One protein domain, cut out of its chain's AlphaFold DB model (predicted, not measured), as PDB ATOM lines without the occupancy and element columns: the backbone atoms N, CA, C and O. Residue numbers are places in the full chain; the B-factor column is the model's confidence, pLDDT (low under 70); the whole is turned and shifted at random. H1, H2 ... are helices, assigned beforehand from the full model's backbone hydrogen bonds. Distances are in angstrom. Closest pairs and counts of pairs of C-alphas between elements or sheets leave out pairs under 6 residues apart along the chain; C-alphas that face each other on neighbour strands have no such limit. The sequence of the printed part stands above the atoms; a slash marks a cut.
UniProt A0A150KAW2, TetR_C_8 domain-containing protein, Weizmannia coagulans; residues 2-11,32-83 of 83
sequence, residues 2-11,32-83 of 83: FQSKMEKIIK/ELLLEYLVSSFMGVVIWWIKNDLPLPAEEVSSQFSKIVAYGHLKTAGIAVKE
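Overview. This is residues 2 to 11 and 32 to 83 of the 83 residues of the protein "TetR_C_8 domain-containing protein" of Weizmannia coagulans (UniProt A0A150KAW2). One long helix, H2, makes the backbone of a flat, open group: the shorter H1 packs on it, and H3 folds back beside it on another side, near it but not clearly touching. The short H4 turns off at the end of H3, and residues 50 to 57, at the turn between H2 and H3, and the tail, residues 78 to 83, stick out. The printed part has 62 residues with four named helices, H1, H2, H3 and H4 along the chain, and no named strand; its class is all helix. It is only just loose, close to compact, with a radius of gyration of the C-alphas of 13.2 A and spans of 41 by 33 by 16 A.

Along the chain. Find C-alpha 32 at (96.905, 106.013, 63.952); from there H2, residues 32 to 51, runs 28.1 A. H1 is residues 2 to 11, 14.3 A, and begins at C-alpha 2 at (97.613, 84.020, 62.171). H3, residues 58 to 71, covers 20.0 A. H4, residues 73 to 76, ends at C-alpha 76 at (95.249, 99.378, 86.865).

Arrangement. Look at residues 35 to 43 of H2, which alone touch H1; the closest C-alphas are those of Glu 7 and Val 39, 6.2 A apart. The two helices run opposite ways at a steep tilt of 39 degrees. H2 and H3 are close but not clearly touching, their closest C-alphas being those of Phe 42 and Phe 65, 7.5 A apart, at a shallow tilt of 32 degrees, opposite ways. H3, with residues 67 to 68 alone, and H4 only just touch, only at the corner, with 3 pairs of C-alphas within 8 A; the closest are Ile 68 and Thr 76, 5.5 A. H1 and H3 are apart. Every O i to N i+4 pair is within hydrogen-bond range in H1, H2 and H3; H4 is too short for one.

Size, cuts and confidence. The C-alphas of Phe 2 and Glu 83, 41.2 A, are the two farthest apart. Residues 12 to 31 are cut out, with 10.1 A between C-alphas 11 and 32. The H2 to H3 link is short and the H3 to H4 link tight. Residues 74 to 83 have pLDDT under 70.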
ATOM      1  N   PHE A   2      98.626  83.792  61.126       81.75
ATOM      2  CA  PHE A   2      97.613  84.020  62.171       81.75
ATOM      3  C   PHE A   2      97.654  85.449  62.736       81.75
ATOM      4  O   PHE A   2      96.663  86.165  62.646       81.75
ATOM      5  N   GLN A   3      98.820  85.886  63.225       82.38
ATOM      6  CA  GLN A   3      99.001  87.208  63.833       82.38
ATOM      7  C   GLN A   3      98.545  88.349  62.911       82.38
ATOM      8  O   GLN A   3      97.664  89.110  63.284       82.38
ATOM      9  N   SER A   4      99.045  88.400  61.675       87.31
ATOM     10  CA  SER A   4      98.681  89.457  60.722       87.31
ATOM     11  C   SER A   4      97.191  89.471  60.345       87.31
ATOM     12  O   SER A   4      96.627  90.534  60.100       87.31
ATOM     13  N   LYS A   5      96.520  88.308  60.317       89.25
ATOM     14  CA  LYS A   5      95.062  88.239  60.118       89.25
ATOM     15  C   LYS A   5      94.300  88.764  61.334       89.25
ATOM     16  O   LYS A   5      93.331  89.496  61.161       89.25
ATOM     17  N   MET A   6      94.736  88.408  62.540       88.69
ATOM     18  CA  MET A   6      94.124  88.873  63.785       88.69
ATOM     19  C   MET A   6      94.291  90.381  63.967       88.69
ATOM     20  O   MET A   6      93.309  91.065  64.224       88.69
ATOM     21  N   GLU A   7      95.495  90.910  63.743       88.88
ATOM     22  CA  GLU A   7      95.773  92.352  63.780       88.88
ATOM     23  C   GLU A   7      94.849  93.123  62.841       88.88
ATOM     24  O   GLU A   7      94.276  94.134  63.240       88.88
ATOM     25  N   LYS A   8      94.641  92.614  61.621       89.19
ATOM     26  CA  LYS A   8      93.701  93.206  60.667       89.19
ATOM     27  C   LYS A   8      92.266  93.211  61.204       89.19
ATOM     28  O   LYS A   8      91.644  94.263  61.225       89.19
ATOM     29  N   ILE A   9      91.761  92.073  61.691       89.44
ATOM     30  CA  ILE A   9      90.395  91.970  62.242       89.44
ATOM     31  C   ILE A   9      90.190  92.949  63.408       89.44
ATOM     32  O   ILE A   9      89.136  93.573  63.515       89.44
ATOM     33  N   ILE A  10      91.187  93.092  64.284       86.62
ATOM     34  CA  ILE A  10      91.121  94.010  65.428       86.62
ATOM     35  C   ILE A  10      91.132  95.463  64.944       86.62
ATOM     36  O   ILE A  10      90.310  96.256  65.400       86.62
ATOM     37  N   LYS A  11      92.017  95.810  63.999       86.19
ATOM     38  CA  LYS A  11      92.073  97.145  63.383       86.19
ATOM     39  C   LYS A  11      90.746  97.516  62.723       86.19
ATOM     40  O   LYS A  11      90.262  98.625  62.936       86.19
ATOM     41  N   GLU A  32      96.093 107.109  64.488       84.31
ATOM     42  CA  GLU A  32      96.905 106.013  63.952       84.31
ATOM     43  C   GLU A  32      97.800 105.410  65.037       84.31
ATOM     44  O   GLU A  32      97.815 104.195  65.222       84.31
ATOM     45  N   LEU A  33      98.471 106.266  65.814       84.38
ATOM     46  CA  LEU A  33      99.336 105.826  66.906       84.38
ATOM     47  C   LEU A  33      98.543 105.097  67.997       84.38
ATOM     48  O   LEU A  33      98.980 104.058  68.488       84.38
ATOM     49  N   LEU A  34      97.368 105.618  68.357       83.69
ATOM     50  CA  LEU A  34      96.485 104.984  69.334       83.69
ATOM     51  C   LEU A  34      96.004 103.609  68.850       83.69
ATOM     52  O   LEU A  34      96.036 102.644  69.611       83.69
ATOM     53  N   LEU A  35      95.592 103.498  67.585       85.75
ATOM     54  CA  LEU A  35      95.168 102.229  66.992       85.75
ATOM     55  C   LEU A  35      96.308 101.209  66.969       85.75
ATOM     56  O   LEU A  35      96.100 100.059  67.355       85.75
ATOM     57  N   GLU A  36      97.509 101.624  66.562       89.25
ATOM     58  CA  GLU A  36      98.670 100.737  66.532       89.25
ATOM     59  C   GLU A  36      99.034 100.249  67.937       89.25
ATOM     60  O   GLU A  36      99.259  99.054  68.135       89.25
ATOM     61  N   TYR A  37      99.007 101.146  68.929       89.19
ATOM     62  CA  TYR A  37      99.233 100.812  70.333       89.19
ATOM     63  C   TYR A  37      98.233  99.769  70.844       89.19
ATOM     64  O   TYR A  37      98.645  98.765  71.430       89.19
ATOM     65  N   LEU A  38      96.932  99.979  70.621       88.75
ATOM     66  CA  LEU A  38      95.882  99.078  71.102       88.75
ATOM     67  C   LEU A  38      96.004  97.686  70.478       88.75
ATOM     68  O   LEU A  38      95.932  96.681  71.187       88.75
ATOM     69  N   VAL A  39      96.226  97.624  69.165       91.06
ATOM     70  CA  VAL A  39      96.326  96.361  68.421       91.06
ATOM     71  C   VAL A  39      97.590  95.606  68.815       91.06
ATOM     72  O   VAL A  39      97.519  94.416  69.128       91.06
ATOM     73  N   SER A  40      98.730  96.299  68.859       92.62
ATOM     74  CA  SER A  40     100.013  95.704  69.244       92.62
ATOM     75  C   SER A  40      99.990  95.204  70.688       92.62
ATOM     76  O   SER A  40     100.429  94.087  70.961       92.62
ATOM     77  N   SER A  41      99.419  95.984  71.612       92.88
ATOM     78  CA  SER A  41      99.295  95.595  73.022       92.88
ATOM     79  C   SER A  41      98.378  94.385  73.196       92.88
ATOM     80  O   SER A  41      98.736  93.445  73.905       92.88
ATOM     81  N   PHE A  42      97.229  94.364  72.513       92.31
ATOM     82  CA  PHE A  42      96.313  93.223  72.540       92.31
ATOM     83  C   PHE A  42      96.995  91.949  72.031       92.31
ATOM     84  O   PHE A  42      96.963  90.912  72.694       92.31
ATOM     85  N   MET A  43      97.660  92.026  70.875       93.69
ATOM     86  CA  MET A  43      98.350  90.869  70.303       93.69
ATOM     87  C   MET A  43      99.508  90.394  71.172       93.69
ATOM     88  O   MET A  43      99.685  89.185  71.323       93.69
ATOM     89  N   GLY A  44     100.254  91.314  71.786       94.06
ATOM     90  CA  GLY A  44     101.294  90.980  72.756       94.06
ATOM     91  C   GLY A  44     100.752  90.140  73.913       94.06
ATOM     92  O   GLY A  44     101.334  89.105  74.238       94.06
ATOM     93  N   VAL A  45      99.599  90.524  74.474       94.25
ATOM     94  CA  VAL A  45      98.936  89.779  75.559       94.25
ATOM     95  C   VAL A  45      98.450  88.410  75.091       94.25
ATOM     96  O   VAL A  45      98.716  87.420  75.766       94.25
ATOM     97  N   VAL A  46      97.801  88.313  73.926       92.56
ATOM     98  CA  VAL A  46      97.330  87.025  73.379       92.56
ATOM     99  C   VAL A  46      98.495  86.068  73.125       92.56
ATOM    100  O   VAL A  46      98.431  84.898  73.500       92.56
ATOM    101  N   ILE A  47      99.578  86.557  72.516       93.25
ATOM    102  CA  ILE A  47     100.771  85.751  72.241       93.25
ATOM    103  C   ILE A  47     101.419  85.298  73.551       93.25
ATOM    104  O   ILE A  47     101.755  84.123  73.676       93.25
ATOM    105  N   TRP A  48     101.587  86.197  74.524       95.12
ATOM    106  CA  TRP A  48     102.122  85.849  75.841       95.12
ATOM    107  C   TRP A  48     101.260  84.790  76.536       95.12
ATOM    108  O   TRP A  48     101.796  83.788  77.004       95.12
ATOM    109  N   TRP A  49      99.943  84.976  76.548       94.50
ATOM    110  CA  TRP A  49      99.003  84.081  77.213       94.50
ATOM    111  C   TRP A  49      99.055  82.660  76.632       94.50
ATOM    112  O   TRP A  49      99.229  81.699  77.378       94.50
ATOM    113  N   ILE A  50      99.014  82.537  75.300       91.50
ATOM    114  CA  ILE A  50      99.068  81.242  74.605       91.50
ATOM    115  C   ILE A  50     100.443  80.581  74.757       91.50
ATOM    116  O   ILE A  50     100.527  79.385  75.019       91.50
ATOM    117  N   LYS A  51     101.539  81.336  74.597       94.56
ATOM    118  CA  LYS A  51     102.899  80.767  74.651       94.56
ATOM    119  C   LYS A  51     103.280  80.220  76.025       94.56
ATOM    120  O   LYS A  51     104.170  79.380  76.088       94.56
ATOM    121  N   ASN A  52     102.664  80.725  77.091       95.31
ATOM    122  CA  ASN A  52     102.952  80.309  78.463       95.31
ATOM    123  C   ASN A  52     101.945  79.281  79.006       95.31
ATOM    124  O   ASN A  52     102.042  78.942  80.180       95.31
ATOM    125  N   ASP A  53     101.001  78.808  78.180       92.31
ATOM    126  CA  ASP A  53      99.974  77.818  78.551       92.31
ATOM    127  C   ASP A  53      99.278  78.148  79.886       92.31
ATOM    128  O   ASP A  53      99.108  77.313  80.776       92.31
ATOM    129  N   LEU A  54      98.945  79.428  80.074       90.81
ATOM    130  CA  LEU A  54      98.410  79.894  81.347       90.81
ATOM    131  C   LEU A  54      96.946  79.457  81.496       90.81
ATOM    132  O   LEU A  54      96.136  79.767  80.616       90.81
ATOM    133  N   PRO A  55      96.548  78.871  82.642       92.12
ATOM    134  CA  PRO A  55      95.180  78.414  82.900       92.12
ATOM    135  C   PRO A  55      94.239  79.579  83.264       92.12
ATOM    136  O   PRO A  55      93.387  79.466  84.143       92.12
ATOM    137  N   LEU A  56      94.422  80.734  82.625       92.44
ATOM    138  CA  LEU A  56      93.575  81.907  82.801       92.44
ATOM    139  C   LEU A  56      92.420  81.853  81.792       92.44
ATOM    140  O   LEU A  56      92.683  81.702  80.599       92.44
ATOM    141  N   PRO A  57      91.155  82.010  82.222       94.62
ATOM    142  CA  PRO A  57      90.030  82.113  81.301       94.62
ATOM    143  C   PRO A  57      90.174  83.319  80.366       94.62
ATOM    144  O   PRO A  57      90.588  84.398  80.792       94.62
ATOM    145  N   ALA A  58      89.758  83.170  79.106       93.00
ATOM    146  CA  ALA A  58      89.805  84.258  78.126       93.00
ATOM    147  C   ALA A  58      89.035  85.510  78.595       93.00
ATOM    148  O   ALA A  58      89.478  86.636  78.375       93.00
ATOM    149  N   GLU A  59      87.908  85.308  79.283       92.88
ATOM    150  CA  GLU A  59      87.090  86.371  79.878       92.88
ATOM    151  C   GLU A  59      87.885  87.185  80.906       92.88
ATOM    152  O   GLU A  59      87.880  88.416  80.855       92.88
ATOM    153  N   GLU A  60      88.650  86.511  81.766       93.69
ATOM    154  CA  GLU A  60      89.487  87.157  82.777       93.69
ATOM    155  C   GLU A  60      90.610  87.976  82.127       93.69
ATOM    156  O   GLU A  60      90.777  89.160  82.428       93.69
ATOM    157  N   VAL A  61      91.322  87.393  81.155       94.00
ATOM    158  CA  VAL A  61      92.388  88.087  80.410       94.00
ATOM    159  C   VAL A  61      91.835  89.318  79.682       94.00
ATOM    160  O   VAL A  61      92.437  90.394  79.721       94.00
ATOM    161  N   SER A  62      90.655  89.200  79.066       91.56
ATOM    162  CA  SER A  62      89.995  90.313  78.375       91.56
ATOM    163  C   SER A  62      89.549  91.434  79.326       91.56
ATOM    164  O   SER A  62      89.708  92.615  79.005       91.56
ATOM    165  N   SER A  63      89.050  91.081  80.516       91.62
ATOM    166  CA  SER A  63      88.633  92.020  81.563       91.62
ATOM    167  C   SER A  63      89.823  92.818  82.090       91.62
ATOM    168  O   SER A  63      89.769  94.049  82.174       91.62
ATOM    169  N   GLN A  64      90.939  92.141  82.376       91.56
ATOM    170  CA  GLN A  64      92.172  92.790  82.820       91.56
ATOM    171  C   GLN A  64      92.752  93.707  81.739       91.56
ATOM    172  O   GLN A  64      93.056  94.867  82.022       91.56
ATOM    173  N   PHE A  65      92.832  93.243  80.488       91.94
ATOM    174  CA  PHE A  65      93.298  94.069  79.372       91.94
ATOM    175  C   PHE A  65      92.435  95.324  79.178       91.94
ATOM    176  O   PHE A  65      92.962  96.428  79.033       91.94
ATOM    177  N   SER A  66      91.109  95.184  79.251       87.00
ATOM    178  CA  SER A  66      90.181  96.313  79.116       87.00
ATOM    179  C   SER A  66      90.389  97.365  80.209       87.00
ATOM    180  O   SER A  66      90.360  98.560  79.922       87.00
ATOM    181  N   LYS A  67      90.670  96.943  81.451       86.81
ATOM    182  CA  LYS A  67      91.008  97.860  82.553       86.81
ATOM    183  C   LYS A  67      92.313  98.614  82.281       86.81
ATOM    184  O   LYS A  67      92.337  99.830  82.454       86.81
ATOM    185  N   ILE A  68      93.351  97.924  81.792       88.69
ATOM    186  CA  ILE A  68      94.638  98.545  81.419       88.69
ATOM    187  C   ILE A  68      94.422  99.638  80.372       88.69
ATOM    188  O   ILE A  68      94.946 100.740  80.524       88.69
ATOM    189  N   VAL A  69      93.629  99.349  79.339       85.81
ATOM    190  CA  VAL A  69      93.323 100.308  78.271       85.81
ATOM    191  C   VAL A  69      92.496 101.488  78.792       85.81
ATOM    192  O   VAL A  69      92.804 102.632  78.471       85.81
ATOM    193  N   ALA A  70      91.471 101.237  79.610       81.88
ATOM    194  CA  ALA A  70      90.561 102.277  80.087       81.88
ATOM    195  C   ALA A  70      91.190 103.218  81.126       81.88
ATOM    196  O   ALA A  70      90.850 104.400  81.181       81.88
ATOM    197  N   TYR A  71      92.077 102.700  81.977       81.81
ATOM    198  CA  TYR A  71      92.585 103.435  83.140       81.81
ATOM    199  C   TYR A  71      94.089 103.714  83.094       81.81
ATOM    200  O   TYR A  71      94.582 104.473  83.927       81.81
ATOM    201  N   GLY A  72      94.816 103.130  82.142       78.56
ATOM    202  CA  GLY A  72      96.275 103.132  82.115       78.56
ATOM    203  C   GLY A  72      96.882 102.057  83.023       78.56
ATOM    204  O   GLY A  72      96.258 101.554  83.963       78.56
ATOM    205  N   HIS A  73      98.135 101.699  82.742       70.44
ATOM    206  CA  HIS A  73      98.820 100.566  83.371       70.44
ATOM    207  C   HIS A  73      99.134 100.799  84.861       70.44
ATOM    208  O   HIS A  73      98.923  99.898  85.666       70.44
ATOM    209  N   LEU A  74      99.544 102.011  85.255       60.66
ATOM    210  CA  LEU A  74      99.876 102.335  86.653       60.66
ATOM    211  C   LEU A  74      98.635 102.337  87.552       60.66
ATOM    212  O   LEU A  74      98.623 101.687  88.595       60.66
ATOM    213  N   LYS A  75      97.548 102.967  87.095       67.12
ATOM    214  CA  LYS A  75      96.269 102.972  87.815       67.12
ATOM    215  C   LYS A  75      95.662 101.570  87.915       67.12
ATOM    216  O   LYS A  75      95.146 101.211  88.968       67.12
ATOM    217  N   THR A  76      95.756 100.763  86.856       57.31
ATOM    218  CA  THR A  76      95.249  99.378  86.865       57.31
ATOM    219  C   THR A  76      96.051  98.466  87.792       57.31
ATOM    220  O   THR A  76      95.472  97.598  88.437       57.31
ATOM    221  N   ALA A  77      97.360  98.694  87.917       65.44
ATOM    222  CA  ALA A  77      98.230  97.969  88.842       65.44
ATOM    223  C   ALA A  77      98.089  98.423  90.312       65.44
ATOM    224  O   ALA A  77      98.774  97.886  91.180       65.44
ATOM    225  N   GLY A  78      97.241  99.417  90.605       64.50
ATOM    226  CA  GLY A  78      97.102  99.995  91.945       64.50
ATOM    227  C   GLY A  78      98.281 100.880  92.370       64.50
ATOM    228  O   GLY A  78      98.437 101.168  93.554       64.50
ATOM    229  N   ILE A  79      99.117 101.315  91.423       65.69
ATOM    230  CA  ILE A  79     100.305 102.132  91.680       65.69
ATOM    231  C   ILE A  79      99.917 103.611  91.582       65.69
ATOM    232  O   ILE A  79      99.509 104.097  90.526       65.69
ATOM    233  N   ALA A  80     100.058 104.342  92.690       62.91
ATOM    234  CA  ALA A  80      99.872 105.787  92.710       62.91
ATOM    235  C   ALA A  80     101.085 106.488  92.075       62.91
ATOM    236  O   ALA A  80     102.213 106.320  92.538       62.91
ATOM    237  N   VAL A  81     100.848 107.293  91.039       55.12
ATOM    238  CA  VAL A  81     101.861 108.190  90.466       55.12
ATOM    239  C   VAL A  81     101.752 109.520  91.196       55.12
ATOM    240  O   VAL A  81     100.686 110.132  91.188       55.12
ATOM    241  N   LYS A  82     102.825 109.945  91.866       55.19
ATOM    242  CA  LYS A  82     102.968 111.344  92.277       55.19
ATOM    243  C   LYS A  82     103.584 112.093  91.099       55.19
ATOM    244  O   LYS A  82     104.564 111.599  90.544       55.19
ATOM    245  N   GLU A  83     102.946 113.194  90.716       47.75
ATOM    246  CA  GLU A  83     103.445 114.135  89.703       47.75
ATOM    247  C   GLU A  83     104.822 114.695  90.074       47.75
ATOM    248  O   GLU A  83     105.068 114.913  91.286       47.75
TER     249      GLU A  83